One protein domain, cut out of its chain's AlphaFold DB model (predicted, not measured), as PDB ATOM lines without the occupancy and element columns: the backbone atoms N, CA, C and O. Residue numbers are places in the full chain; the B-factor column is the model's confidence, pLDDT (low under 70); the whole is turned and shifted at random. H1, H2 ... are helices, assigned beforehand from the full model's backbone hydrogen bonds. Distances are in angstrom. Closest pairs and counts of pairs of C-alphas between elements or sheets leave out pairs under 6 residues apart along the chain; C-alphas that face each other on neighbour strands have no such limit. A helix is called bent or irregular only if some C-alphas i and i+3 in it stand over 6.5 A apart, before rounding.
ATOM      1  N   PHE A 168      17.170  44.813  24.645       86.81
ATOM      2  CA  PHE A 168      17.813  46.087  24.312       86.81
ATOM      3  C   PHE A 168      19.335  46.042  24.502       86.81
ATOM      4  O   PHE A 168      20.087  46.535  23.668       86.81
ATOM      5  N   ARG A 169      19.810  45.360  25.553       89.50
ATOM      6  CA  ARG A 169      21.246  45.146  25.774       89.50
ATOM      7  C   ARG A 169      21.874  44.325  24.643       89.50
ATOM      8  O   ARG A 169      22.956  44.663  24.176       89.50
ATOM      9  N   GLY A 170      21.170  43.293  24.170       90.50
ATOM     10  CA  GLY A 170      21.571  42.533  22.984       90.50
ATOM     11  C   GLY A 170      21.604  43.389  21.715       90.50
ATOM     12  O   GLY A 170      22.564  43.310  20.959       90.50
ATOM     13  N   PHE A 171      20.601  44.248  21.508       93.12
ATOM     14  CA  PHE A 171      20.574  45.203  20.393       93.12
ATOM     15  C   PHE A 171      21.799  46.131  20.400       93.12
ATOM     16  O   PHE A 171      22.483  46.243  19.385       93.12
ATOM     17  N   LEU A 172      22.134  46.731  21.548       93.38
ATOM     18  CA  LEU A 172      23.325  47.576  21.673       93.38
ATOM     19  C   LEU A 172      24.606  46.802  21.349       93.38
ATOM     20  O   LEU A 172      25.443  47.290  20.597       93.38
ATOM     21  N   GLY A 173      24.726  45.567  21.840       92.62
ATOM     22  CA  GLY A 173      25.869  44.712  21.528       92.62
ATOM     23  C   GLY A 173      26.027  44.410  20.044       92.62
ATOM     24  O   GLY A 173      27.138  44.466  19.516       92.62
ATOM     25  N   SER A 174      24.917  44.131  19.357       94.44
ATOM     26  CA  SER A 174      24.897  43.958  17.904       94.44
ATOM     27  C   SER A 174      25.404  45.196  17.167       94.44
ATOM     28  O   SER A 174      26.182  45.057  16.229       94.44
ATOM     29  N   VAL A 175      24.997  46.398  17.580       94.25
ATOM     30  CA  VAL A 175      25.433  47.645  16.934       94.25
ATOM     31  C   VAL A 175      26.904  47.934  17.237       94.25
ATOM     32  O   VAL A 175      27.681  48.153  16.313       94.25
ATOM     33  N   CYS A 176      27.317  47.870  18.507       94.69
ATOM     34  CA  CYS A 176      28.670  48.227  18.939       94.69
ATOM     35  C   CYS A 176      29.765  47.390  18.266       94.69
ATOM     36  O   CYS A 176      30.794  47.941  17.883       94.69
ATOM     37  N   ILE A 177      29.550  46.081  18.086       94.62
ATOM     38  CA  ILE A 177      30.539  45.210  17.428       94.62
ATOM     39  C   ILE A 177      30.688  45.525  15.937       94.62
ATOM     40  O   ILE A 177      31.762  45.323  15.375       94.62
ATOM     41  N   ASN A 178      29.637  46.027  15.289       92.88
ATOM     42  CA  ASN A 178      29.697  46.354  13.870       92.88
ATOM     43  C   ASN A 178      30.419  47.679  13.594       92.88
ATOM     44  O   ASN A 178      30.970  47.824  12.509       92.88
ATOM     45  N   ILE A 179      30.479  48.617  14.548       92.19
ATOM     46  CA  ILE A 179      31.080  49.951  14.338       92.19
ATOM     47  C   ILE A 179      32.505  49.882  13.745       92.19
ATOM     48  O   ILE A 179      32.731  50.523  12.718       92.19
ATOM     49  N   PRO A 180      33.460  49.098  14.290       90.19
ATOM     50  CA  PRO A 180      34.813  49.024  13.731       90.19
ATOM     51  C   PRO A 180      34.846  48.487  12.296       90.19
ATOM     52  O   PRO A 180      35.633  48.951  11.474       90.19
ATOM     53  N   VAL A 181      33.977  47.522  11.990       88.31
ATOM     54  CA  VAL A 181      33.896  46.906  10.660       88.31
ATOM     55  C   VAL A 181      33.293  47.865   9.652       88.31
ATOM     56  O   VAL A 181      33.826  47.994   8.556       88.31
ATOM     57  N   ILE A 182      32.243  48.588  10.041       88.69
ATOM     58  CA  ILE A 182      31.622  49.630   9.221       88.69
ATOM     59  C   ILE A 182      32.664  50.682   8.829       88.69
ATOM     60  O   ILE A 182      32.822  50.956   7.643       88.69
ATOM     61  N   ILE A 183      33.417  51.205   9.802       86.69
ATOM     62  CA  ILE A 183      34.451  52.220   9.558       86.69
ATOM     63  C   ILE A 183      35.513  51.684   8.595       86.69
ATOM     64  O   ILE A 183      35.793  52.314   7.579       86.69
ATOM     65  N   LEU A 184      36.080  50.508   8.884       85.81
ATOM     66  CA  LEU A 184      37.140  49.912   8.071       85.81
ATOM     67  C   LEU A 184      36.686  49.652   6.623       85.81
ATOM     68  O   LEU A 184      37.432  49.929   5.688       85.81
ATOM     69  N   TRP A 185      35.458  49.168   6.425       83.50
ATOM     70  CA  TRP A 185      34.926  48.884   5.090       83.50
ATOM     71  C   TRP A 185      34.548  50.139   4.307       83.50
ATOM     72  O   TRP A 185      34.703  50.140   3.088       83.50
ATOM     73  N   SER A 186      34.088  51.206   4.965       80.94
ATOM     74  CA  SER A 186      33.762  52.465   4.282       80.94
ATOM     75  C   SER A 186      34.987  53.112   3.622       80.94
ATOM     76  O   SER A 186      34.844  53.726   2.569       80.94
ATOM     77  N   PHE A 187      36.201  52.906   4.146       74.56
ATOM     78  CA  PHE A 187      37.442  53.347   3.483       74.56
ATOM     79  C   PHE A 187      37.860  52.472   2.288       74.56
ATOM     80  O   PHE A 187      38.616  52.922   1.431       74.56
ATOM     81  N   LEU A 188      37.366  51.233   2.206       74.00
ATOM     82  CA  LEU A 188      37.700  50.262   1.156       74.00
ATOM     83  C   LEU A 188      36.657  50.221   0.021       74.00
ATOM     84  O   LEU A 188      36.745  49.378  -0.870       74.00
ATOM     85  N   ALA A 189      35.666  51.116   0.044       62.50
ATOM     86  CA  ALA A 189      34.445  51.055  -0.762       62.50
ATOM     87  C   ALA A 189      34.610  51.298  -2.280       62.50
ATOM     88  O   ALA A 189      33.616  51.386  -2.998       62.50
ATOM     89  N   SER A 190      35.835  51.365  -2.806       61.34
ATOM     90  CA  SER A 190      36.101  51.554  -4.239       61.34
ATOM     91  C   SER A 190      35.824  50.315  -5.107       61.34
ATOM     92  O   SER A 190      35.857  50.416  -6.330       61.34
ATOM     93  N   ASN A 191      35.524  49.153  -4.510       63.94
ATOM     94  CA  ASN A 191      35.254  47.901  -5.228       63.94
ATOM     95  C   ASN A 191      33.864  47.331  -4.902       63.94
ATOM     96  O   ASN A 191      33.596  46.897  -3.782       63.94
ATOM     97  N   THR A 192      32.998  47.231  -5.911       64.19
ATOM     98  CA  THR A 192      31.611  46.735  -5.794       64.19
ATOM     99  C   THR A 192      31.514  45.279  -5.318       64.19
ATOM    100  O   THR A 192      30.562  44.921  -4.625       64.19
ATOM    101  N   SER A 193      32.528  44.449  -5.583       66.94
ATOM    102  CA  SER A 193      32.609  43.063  -5.089       66.94
ATOM    103  C   SER A 193      32.703  42.955  -3.558       66.94
ATOM    104  O   SER A 193      32.368  41.917  -2.989       66.94
ATOM    105  N   ILE A 194      33.127  44.021  -2.870       69.75
ATOM    106  CA  ILE A 194      33.305  44.043  -1.409       69.75
ATOM    107  C   ILE A 194      31.952  44.157  -0.679       69.75
ATOM    108  O   ILE A 194      31.831  43.705   0.461       69.75
ATOM    109  N   ALA A 195      30.908  44.666  -1.346       70.31
ATOM    110  CA  ALA A 195      29.589  44.894  -0.748       70.31
ATOM    111  C   ALA A 195      28.837  43.598  -0.378       70.31
ATOM    112  O   ALA A 195      28.147  43.533   0.639       70.31
ATOM    113  N   LEU A 196      28.977  42.528  -1.168       74.75
ATOM    114  CA  LEU A 196      28.353  41.238  -0.838       74.75
ATOM    115  C   LEU A 196      29.015  40.589   0.384       74.75
ATOM    116  O   LEU A 196      28.331  40.072   1.268       74.75
ATOM    117  N   ILE A 197      30.346  40.659   0.459       82.50
ATOM    118  CA  ILE A 197      31.117  40.106   1.577       82.50
ATOM    119  C   ILE A 197      30.818  40.887   2.863       82.50
ATOM    120  O   ILE A 197      30.596  40.275   3.908       82.50
ATOM    121  N   SER A 198      30.740  42.221   2.794       78.75
ATOM    122  CA  SER A 198      30.438  43.066   3.959       78.75
ATOM    123  C   SER A 198      29.066  42.757   4.559       78.75
ATOM    124  O   SER A 198      28.933  42.658   5.775       78.75
ATOM    125  N   THR A 199      28.068  42.501   3.715       83.75
ATOM    126  CA  THR A 199      26.699  42.155   4.120       83.75
ATOM    127  C   THR A 199      26.666  40.886   4.989       83.75
ATOM    128  O   THR A 199      26.065  40.872   6.067       83.75
ATOM    129  N   ILE A 200      27.373  39.829   4.569       88.31
ATOM    130  CA  ILE A 200      27.465  38.564   5.318       88.31
ATOM    131  C   ILE A 200      28.213  38.769   6.644       88.31
ATOM    132  O   ILE A 200      27.780  38.272   7.688       88.31
ATOM    133  N   VAL A 201      29.313  39.526   6.619       90.38
ATOM    134  CA  VAL A 201      30.127  39.815   7.810       90.38
ATOM    135  C   VAL A 201      29.329  40.617   8.843       90.38
ATOM    136  O   VAL A 201      29.307  40.237  10.013       90.38
ATOM    137  N   ILE A 202      28.604  41.659   8.422       90.31
ATOM    138  CA  ILE A 202      27.749  42.472   9.302       90.31
ATOM    139  C   ILE A 202      26.651  41.609   9.930       90.31
ATOM    140  O   ILE A 202      26.388  41.697  11.133       90.31
ATOM    141  N   PHE A 203      26.026  40.718   9.157       92.12
ATOM    142  CA  PHE A 203      25.014  39.805   9.690       92.12
ATOM    143  C   PHE A 203      25.591  38.844  10.742       92.12
ATOM    144  O   PHE A 203      24.992  38.635  11.806       92.12
ATOM    145  N   TYR A 204      26.771  38.277  10.484       94.00
ATOM    146  CA  TYR A 204      27.453  37.402  11.438       94.00
ATOM    147  C   TYR A 204      27.809  38.146  12.733       94.00
ATOM    148  O   TYR A 204      27.473  37.688  13.829       94.00
ATOM    149  N   LEU A 205      28.409  39.331  12.616       94.06
ATOM    150  CA  LEU A 205      28.810  40.164  13.751       94.06
ATOM    151  C   LEU A 205      27.624  40.691  14.553       94.06
ATOM    152  O   LEU A 205      27.689  40.738  15.778       94.06
ATOM    153  N   THR A 206      26.503  40.986  13.895       93.50
ATOM    154  CA  THR A 206      25.240  41.331  14.562       93.50
ATOM    155  C   THR A 206      24.794  40.201  15.490       93.50
ATOM    156  O   THR A 206      24.447  40.444  16.649       93.50
ATOM    157  N   ASN A 207      24.831  38.953  15.012       93.38
ATOM    158  CA  ASN A 207      24.474  37.783  15.817       93.38
ATOM    159  C   ASN A 207      25.476  37.526  16.946       93.38
ATOM    160  O   ASN A 207      25.071  37.176  18.057       93.38
ATOM    161  N   PHE A 208      26.768  37.704  16.670       93.94
ATOM    162  CA  PHE A 208      27.825  37.564  17.663       93.94
ATOM    163  C   PHE A 208      27.699  38.617  18.773       93.94
ATOM    164  O   PHE A 208      27.650  38.258  19.947       93.94
ATOM    165  N   GLY A 209      27.529  39.894  18.422       92.56
ATOM    166  CA  GLY A 209      27.360  40.993  19.377       92.56
ATOM    167  C   GLY A 209      26.095  40.897  20.207       92.56
ATOM    168  O   GLY A 209      26.138  41.159  21.410       92.56
ATOM    169  N   TYR A 210      25.007  40.399  19.616       93.31
ATOM    170  CA  TYR A 210      23.783  40.111  20.357       93.31
ATOM    171  C   TYR A 210      24.036  39.133  21.511       93.31
ATOM    172  O   TYR A 210      23.580  39.346  22.635       93.31
ATOM    173  N   LYS A 211      24.782  38.055  21.231       91.69
ATOM    174  CA  LYS A 211      25.127  37.033  22.226       91.69
ATOM    175  C   LYS A 211      26.157  37.545  23.230       91.69
ATOM    176  O   LYS A 211      25.964  37.342  24.425       91.69
ATOM    177  N   LEU A 212      27.202  38.233  22.766       92.12
ATOM    178  CA  LEU A 212      28.286  38.734  23.615       92.12
ATOM    179  C   LEU A 212      27.766  39.679  24.708       92.12
ATOM    180  O   LEU A 212      28.223  39.628  25.846       92.12
ATOM    181  N   PHE A 213      26.761  40.498  24.394       90.38
ATOM    182  CA  PHE A 213      26.160  41.432  25.349       90.38
ATOM    183  C   PHE A 213      25.020  40.823  26.181       90.38
ATOM    184  O   PHE A 213      24.333  41.544  26.908       90.38
ATOM    185  N   GLY A 214      24.825  39.503  26.122       88.00
ATOM    186  CA  GLY A 214      23.828  38.795  26.925       88.00
ATOM    187  C   GLY A 214      22.387  39.044  26.475       88.00
ATOM    188  O   GLY A 214      21.480  39.082  27.308       88.00
ATOM    189  N   GLY A 215      22.163  39.252  25.175       87.31
ATOM    190  CA  GLY A 215      20.821  39.370  24.613       87.31
ATOM    191  C   GLY A 215      20.004  38.094  24.835       87.31
ATOM    192  O   GLY A 215      20.450  36.993  24.508       87.31
ATOM    193  N   LYS A 216      18.781  38.229  25.363       85.44
ATOM    194  CA  LYS A 216      17.901  37.080  25.647       85.44
ATOM    195  C   LYS A 216      17.538  36.349  24.353       85.44
ATOM    196  O   LYS A 216      17.135  36.976  23.370       85.44
ATOM    197  N   VAL A 217      17.645  35.022  24.348       79.44
ATOM    198  CA  VAL A 217      17.140  34.178  23.257       79.44
ATOM    199  C   VAL A 217      15.665  33.899  23.535       79.44
ATOM    200  O   VAL A 217      15.298  33.446  24.610       79.44
ATOM    201  N   GLY A 218      14.796  34.257  22.597       78.50
ATOM    202  CA  GLY A 218      13.347  34.126  22.751       78.50
ATOM    203  C   GLY A 218      12.603  34.686  21.545       78.50
ATOM    204  O   GLY A 218      13.235  35.042  20.547       78.50
ATOM    205  N   ARG A 219      11.275  34.812  21.650       79.31
ATOM    206  CA  ARG A 219      10.387  35.194  20.534       79.31
ATOM    207  C   ARG A 219      10.833  36.463  19.799       79.31
ATOM    208  O   ARG A 219      10.890  36.466  18.577       79.31
ATOM    209  N   TYR A 220      11.222  37.502  20.539       83.88
ATOM    210  CA  TYR A 220      11.656  38.778  19.957       83.88
ATOM    211  C   TYR A 220      13.144  38.837  19.606       83.88
ATOM    212  O   TYR A 220      13.578  39.806  18.996       83.88
ATOM    213  N   SER A 221      13.930  37.809  19.941       86.62
ATOM    214  CA  SER A 221      15.380  37.833  19.715       86.62
ATOM    215  C   SER A 221      15.755  37.851  18.234       86.62
ATOM    216  O   SER A 221      16.803  38.384  17.878       86.62
ATOM    217  N   LEU A 222      14.919  37.258  17.373       88.94
ATOM    218  CA  LEU A 222      15.095  37.317  15.925       88.94
ATOM    219  C   LEU A 222      14.763  38.722  15.414       88.94
ATOM    220  O   LEU A 222      15.573  39.325  14.720       88.94
ATOM    221  N   THR A 223      13.619  39.272  15.829       90.12
ATOM    222  CA  THR A 223      13.181  40.623  15.458       90.12
ATOM    223  C   THR A 223      14.210  41.678  15.859       90.12
ATOM    224  O   THR A 223      14.586  42.505  15.039       90.12
ATOM    225  N   THR A 224      14.743  41.618  17.082       90.00
ATOM    226  CA  THR A 224      15.749  42.578  17.565       90.00
ATOM    227  C   THR A 224      17.053  42.492  16.784       90.00
ATOM    228  O   THR A 224      17.665  43.519  16.509       90.00
ATOM    229  N   ARG A 225      17.472  41.282  16.391       92.38
ATOM    230  CA  ARG A 225      18.668  41.074  15.562       92.38
ATOM    231  C   ARG A 225      18.472  41.580  14.136       92.38
ATOM    232  O   ARG A 225      19.386  42.186  13.595       92.38
ATOM    233  N   ILE A 226      17.289  41.385  13.555       93.56
ATOM    234  CA  ILE A 226      16.947  41.921  12.229       93.56
ATOM    235  C   ILE A 226      16.943  43.453  12.255       93.56
ATOM    236  O   ILE A 226      17.548  44.071  11.386       93.56
ATOM    237  N   ILE A 227      16.324  44.069  13.268       94.25
ATOM    238  CA  ILE A 227      16.311  45.532  13.411       94.25
ATOM    239  C   ILE A 227      17.740  46.066  13.583       94.25
ATOM    240  O   ILE A 227      18.111  47.023  12.910       94.25
ATOM    241  N   ALA A 228      18.558  45.433  14.433       93.69
ATOM    242  CA  ALA A 228      19.963  45.808  14.603       93.69
ATOM    243  C   ALA A 228      20.745  45.702  13.290       93.69
ATOM    244  O   ALA A 228      21.474  46.624  12.947       93.69
ATOM    245  N   TYR A 229      20.546  44.617  12.538       94.00
ATOM    246  CA  TYR A 229      21.178  44.412  11.241       94.00
ATOM    247  C   TYR A 229      20.810  45.519  10.242       94.00
ATOM    248  O   TYR A 229      21.707  46.156   9.693       94.00
ATOM    249  N   ILE A 230      19.512  45.794  10.059       93.81
ATOM    250  CA  ILE A 230      19.027  46.860   9.163       93.81
ATOM    251  C   ILE A 230      19.639  48.199   9.574       93.81
ATOM    252  O   ILE A 230      20.202  48.894   8.734       93.81
ATOM    253  N   PHE A 231      19.609  48.519  10.869       94.31
ATOM    254  CA  PHE A 231      20.192  49.745  11.403       94.31
ATOM    255  C   PHE A 231      21.697  49.856  11.099       94.31
ATOM    256  O   PHE A 231      22.153  50.861  10.553       94.31
ATOM    257  N   THR A 232      22.478  48.806  11.369       91.69
ATOM    258  CA  THR A 232      23.923  48.790  11.074       91.69
ATOM    259  C   THR A 232      24.228  48.881   9.582       91.69
ATOM    260  O   THR A 232      25.172  49.564   9.193       91.69
ATOM    261  N   TYR A 233      23.412  48.249   8.738       89.75
ATOM    262  CA  TYR A 233      23.554  48.320   7.289       89.75
ATOM    263  C   TYR A 233      23.264  49.731   6.767       89.75
ATOM    264  O   TYR A 233      24.042  50.266   5.981       89.75
ATOM    265  N   THR A 234      22.199  50.377   7.257       89.69
ATOM    266  CA  THR A 234      21.891  51.770   6.896       89.69
ATOM    267  C   THR A 234      22.999  52.730   7.324       89.69
ATOM    268  O   THR A 234      23.381  53.595   6.541       89.69
ATOM    269  N   LEU A 235      23.583  52.536   8.515       90.06
ATOM    270  CA  LEU A 235      24.734  53.323   8.968       90.06
ATOM    271  C   LEU A 235      25.946  53.150   8.049       90.06
ATOM    272  O   LEU A 235      26.609  54.130   7.722       90.06
ATOM    273  N   TRP A 236      26.228  51.920   7.619       88.25
ATOM    274  CA  TRP A 236      27.318  51.646   6.685       88.25
ATOM    275  C   TRP A 236      27.107  52.295   5.317       88.25
ATOM    276  O   TRP A 236      28.045  52.887   4.780       88.25
ATOM    277  N   SER A 237      25.888  52.227   4.774       86.00
ATOM    278  CA  SER A 237      25.546  52.864   3.495       86.00
ATOM    279  C   SER A 237      25.777  54.374   3.554       86.00
ATOM    280  O   SER A 237      26.513  54.914   2.733       86.00
ATOM    281  N   LEU A 238      25.236  55.038   4.585       87.38
ATOM    282  CA  LEU A 238      25.388  56.482   4.779       87.38
ATOM    283  C   LEU A 238      26.855  56.892   4.958       87.38
ATOM    284  O   LEU A 238      27.310  57.852   4.344       87.38
ATOM    285  N   LEU A 239      27.618  56.154   5.775       86.62
ATOM    286  CA  LEU A 239      29.034  56.456   5.993       86.62
ATOM    287  C   LEU A 239      29.843  56.320   4.697       86.62
ATOM    288  O   LEU A 239      30.729  57.126   4.425       86.62
ATOM    289  N   THR A 240      29.521  55.315   3.887       83.81
ATOM    290  CA  THR A 240      30.186  55.077   2.606       83.81
ATOM    291  C   THR A 240      29.894  56.192   1.601       83.81
ATOM    292  O   THR A 240      30.822  56.675   0.955       83.81
ATOM    293  N   GLU A 241      28.648  56.663   1.512       82.50
ATOM    294  CA  GLU A 241      28.283  57.818   0.678       82.50
ATOM    295  C   GLU A 241      29.033  59.090   1.098       82.50
ATOM    296  O   GLU A 241      29.600  59.775   0.247       82.50
ATOM    297  N   ILE A 242      29.117  59.371   2.404       82.00
ATOM    298  CA  ILE A 242      29.869  60.521   2.935       82.00
ATOM    299  C   ILE A 242      31.350  60.444   2.534       82.00
ATOM    300  O   ILE A 242      31.919  61.439   2.082       82.00
ATOM    301  N   VAL A 243      31.975  59.270   2.673       81.38
ATOM    302  CA  VAL A 243      33.387  59.061   2.311       81.38
ATOM    303  C   VAL A 243      33.608  59.220   0.803       81.38
ATOM    304  O   VAL A 243      34.586  59.845   0.392       81.38
ATOM    305  N   LEU A 244      32.706  58.703  -0.036       79.31
ATOM    306  CA  LEU A 244      32.794  58.860  -1.491       79.31
ATOM    307  C   LEU A 244      32.652  60.326  -1.918       79.31
ATOM    308  O   LEU A 244      33.437  60.788  -2.746       79.31
ATOM    309  N   LEU A 245      31.709  61.070  -1.331       78.00
ATOM    310  CA  LEU A 245      31.536  62.504  -1.591       78.00
ATOM    311  C   LEU A 245      32.768  63.315  -1.169       78.00
ATOM    312  O   LEU A 245      33.225  64.173  -1.924       78.00
ATOM    313  N   TYR A 246      33.337  63.010   0.001       77.06
ATOM    314  CA  TYR A 246      34.575  63.628   0.477       77.06
ATOM    315  C   TYR A 246      35.737  63.393  -0.503       77.06
ATOM    316  O   TYR A 246      36.426  64.335  -0.894       77.06
ATOM    317  N   ASN A 247      35.910  62.148  -0.962       73.19
ATOM    318  CA  ASN A 247      37.011  61.766  -1.847       73.19
ATOM    319  C   ASN A 247      36.871  62.306  -3.282       73.19
ATOM    320  O   ASN A 247      37.883  62.601  -3.913       73.19
ATOM    321  N   HIS A 248      35.654  62.421  -3.822       71.25
ATOM    322  CA  HIS A 248      35.447  62.852  -5.212       71.25
ATOM    323  C   HIS A 248      35.450  64.369  -5.411       71.25
ATOM    324  O   HIS A 248      35.778  64.823  -6.507       71.25
ATOM    325  N   ALA A 249      35.078  65.152  -4.399       59.69
ATOM    326  CA  ALA A 249      34.795  66.574  -4.583       59.69
ATOM    327  C   ALA A 249      35.641  67.523  -3.715       59.69
ATOM    328  O   ALA A 249      35.420  68.730  -3.761       59.69
ATOM    329  N   ASN A 250      36.626  67.013  -2.959       58.88
ATOM    330  CA  ASN A 250      37.448  67.806  -2.026       58.88
ATOM    331  C   ASN A 250      36.609  68.656  -1.042       58.88
ATOM    332  O   ASN A 250      37.057  69.709  -0.589       58.88
ATOM    333  N   PHE A 251      35.385  68.225  -0.719       57.41
ATOM    334  CA  PHE A 251      34.524  68.936   0.227       57.41
ATOM    335  C   PHE A 251      35.034  68.779   1.662       57.41
ATOM    336  O   PHE A 251      35.514  67.716   2.052       57.41
ATOM    337  N   SER A 252      34.892  69.827   2.478       55.31
ATOM    338  CA  SER A 252      35.117  69.712   3.919       55.31
ATOM    339  C   SER A 252      33.989  68.885   4.563       55.31
ATOM    340  O   SER A 252      32.862  68.884   4.071       55.31
ATOM    341  N   CYS A 253      34.248  68.186   5.679       54.16
ATOM    342  CA  CYS A 253      33.230  67.356   6.357       54.16
ATOM    343  C   CYS A 253      31.938  68.123   6.709       54.16
ATOM    344  O   CYS A 253      30.866  67.525   6.791       54.16
ATOM    345  N   THR A 254      32.028  69.440   6.912       57.16
ATOM    346  CA  THR A 254      30.890  70.327   7.179       57.16
ATOM    347  C   THR A 254      30.008  70.570   5.953       57.16
ATOM    348  O   THR A 254      28.791  70.668   6.103       57.16
ATOM    349  N   ASP A 255      30.579  70.584   4.748       56.97
ATOM    350  CA  ASP A 255      29.834  70.832   3.507       56.97
ATOM    351  C   ASP A 255      29.049  69.585   3.068       56.97
ATOM    352  O   ASP A 255      27.916  69.685   2.594       56.97
ATOM    353  N   THR A 256      29.597  68.389   3.309       57.16
ATOM    354  CA  THR A 256      28.962  67.109   2.947       57.16
ATOM    355  C   THR A 256      27.671  66.844   3.732       57.16
ATOM    356  O   THR A 256      26.695  66.341   3.177       57.16
ATOM    357  N   ILE A 257      27.629  67.217   5.019       58.06
ATOM    358  CA  ILE A 257      26.429  67.078   5.864       58.06
ATOM    359  C   ILE A 257      25.323  68.047   5.408       58.06
ATOM    360  O   ILE A 257      24.144  67.703   5.462       58.06
ATOM    361  N   PHE A 258      25.689  69.235   4.916       56.34
ATOM    362  CA  PHE A 258      24.737  70.242   4.443       56.34
ATOM    363  C   PHE A 258      24.027  69.816   3.145       56.34
ATOM    364  O   PHE A 258      22.810  69.973   3.035       56.34
ATOM    365  N   VAL A 259      24.752  69.199   2.201       59.38
ATOM    366  CA  VAL A 259      24.192  68.685   0.931       59.38
ATOM    367  C   VAL A 259      23.199  67.538   1.157       59.38
ATOM    368  O   VAL A 259      22.172  67.472   0.488       59.38
ATOM    369  N   LEU A 260      23.455  66.663   2.134       57.59
ATOM    370  CA  LEU A 260      22.528  65.581   2.490       57.59
ATOM    371  C   LEU A 260      21.234  66.093   3.148       57.59
ATOM    372  O   LEU A 260      20.205  65.425   3.074       57.59
ATOM    373  N   HIS A 261      21.274  67.270   3.785       55.53
ATOM    374  CA  HIS A 261      20.123  67.845   4.485       55.53
ATOM    375  C   HIS A 261      19.270  68.787   3.623       55.53
ATOM    376  O   HIS A 261      18.091  68.971   3.923       55.53
ATOM    377  N   ASN A 262      19.845  69.353   2.561       51.81
ATOM    378  CA  ASN A 262      19.154  70.124   1.531       51.81
ATOM    379  C   ASN A 262      19.576  69.598   0.152       51.81
ATOM    380  O   ASN A 262      20.476  70.172  -0.470       51.81
TER     381      ASN A 262
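This is residues 168 to 262 of the 265 residues of an uncharacterized protein of Leptospira vanthielii (UniProt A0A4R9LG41). One long helix, H3, makes the length of the domain; the bent helix H1 and the helix H2 pack on it, and H1a, H2 and the first part of H3 form a splayed up-and-down bundle of three. Past this bundle H3 runs on toward the short helix H4, which folds back over the last part of H3 and is apart from H1 and H2. The printed part has 95 residues with four named helices, in the order H1, H2, H3, H4, and no named strand; the class is all helix. The whole is only just loose, close to compact, with a radius of gyration of the C-alphas of 15.1 A, and elongated, spanning 48 by 29 by 17 A.

H3, residues 221 to 249, is the hub, touching three other helices. H2, residues 194 to 212, forms a helical hairpin with H3, opposite ways at a steep tilt of 42 degrees; residues 225 to 233 of H3 alone touch it, and the closest C-alphas, of Thr 206 and Tyr 229, are 6.1 A apart. H1, residues 168 to 187, was assigned as one helix by its hydrogen bonds but is bent: C-alphas 177 and 180 are 6.8 A apart, and its arms H1a, residues 168 to 177, and H1b, residues 180 to 187, stand at a steep tilt of 43 degrees. H1a touches H2 opposite ways at a steep tilt of 43 degrees, with the C-alphas of Ser 174 and Gly 209 closest at 4.1 A. H1a touches H3 the same way at a shallow tilt of 34.5 degrees, only just short of steep, with the C-alphas of Phe 171 and Ala 228 closest at 5.9 A. H1b touches residues 232 to 243 of H3 the same way at a shallow tilt of 31 degrees, with the C-alphas of Ser 186 and Thr 240 closest at 4.7 A. H1b and H2 are close but not clearly touching, with the C-alphas of Trp 185 and Ser 198 closest at 7.4 A. H4, residues 253 to 261, touches H3 opposite ways at a steep tilt of 62 degrees, with the C-alphas of Ile 242 and Thr 256 closest at 6.7 A. In H1a, H2 and H3 every O i to N i+4 pair is within hydrogen-bond range; in H1b 3 of 4 are, in H4 3 of 5.

H3 is 42.3 A from C-alpha 221 at (15.380, 37.833, 19.715) to C-alpha 249 at (34.795, 66.574, -4.583). H2 is 26.1 A long, H1a 14.5 A, H1b 11.4 A and H4 13.2 A. H1a begins at C-alpha 168, (17.813, 46.087, 24.312), and H4 ends at C-alpha 261, (20.123, 67.845, 4.485).

The two C-alphas farthest apart, of Gly 218 and Asn 250, are 48.3 A apart. The printed part has no cut. The link H3 to H4 is tight, those of H1 to H2 and H2 to H3 are short, and no link is long. Mean pLDDT of the printed part is 81.4; residues 189 to 194 and 249 to 262 are under 70.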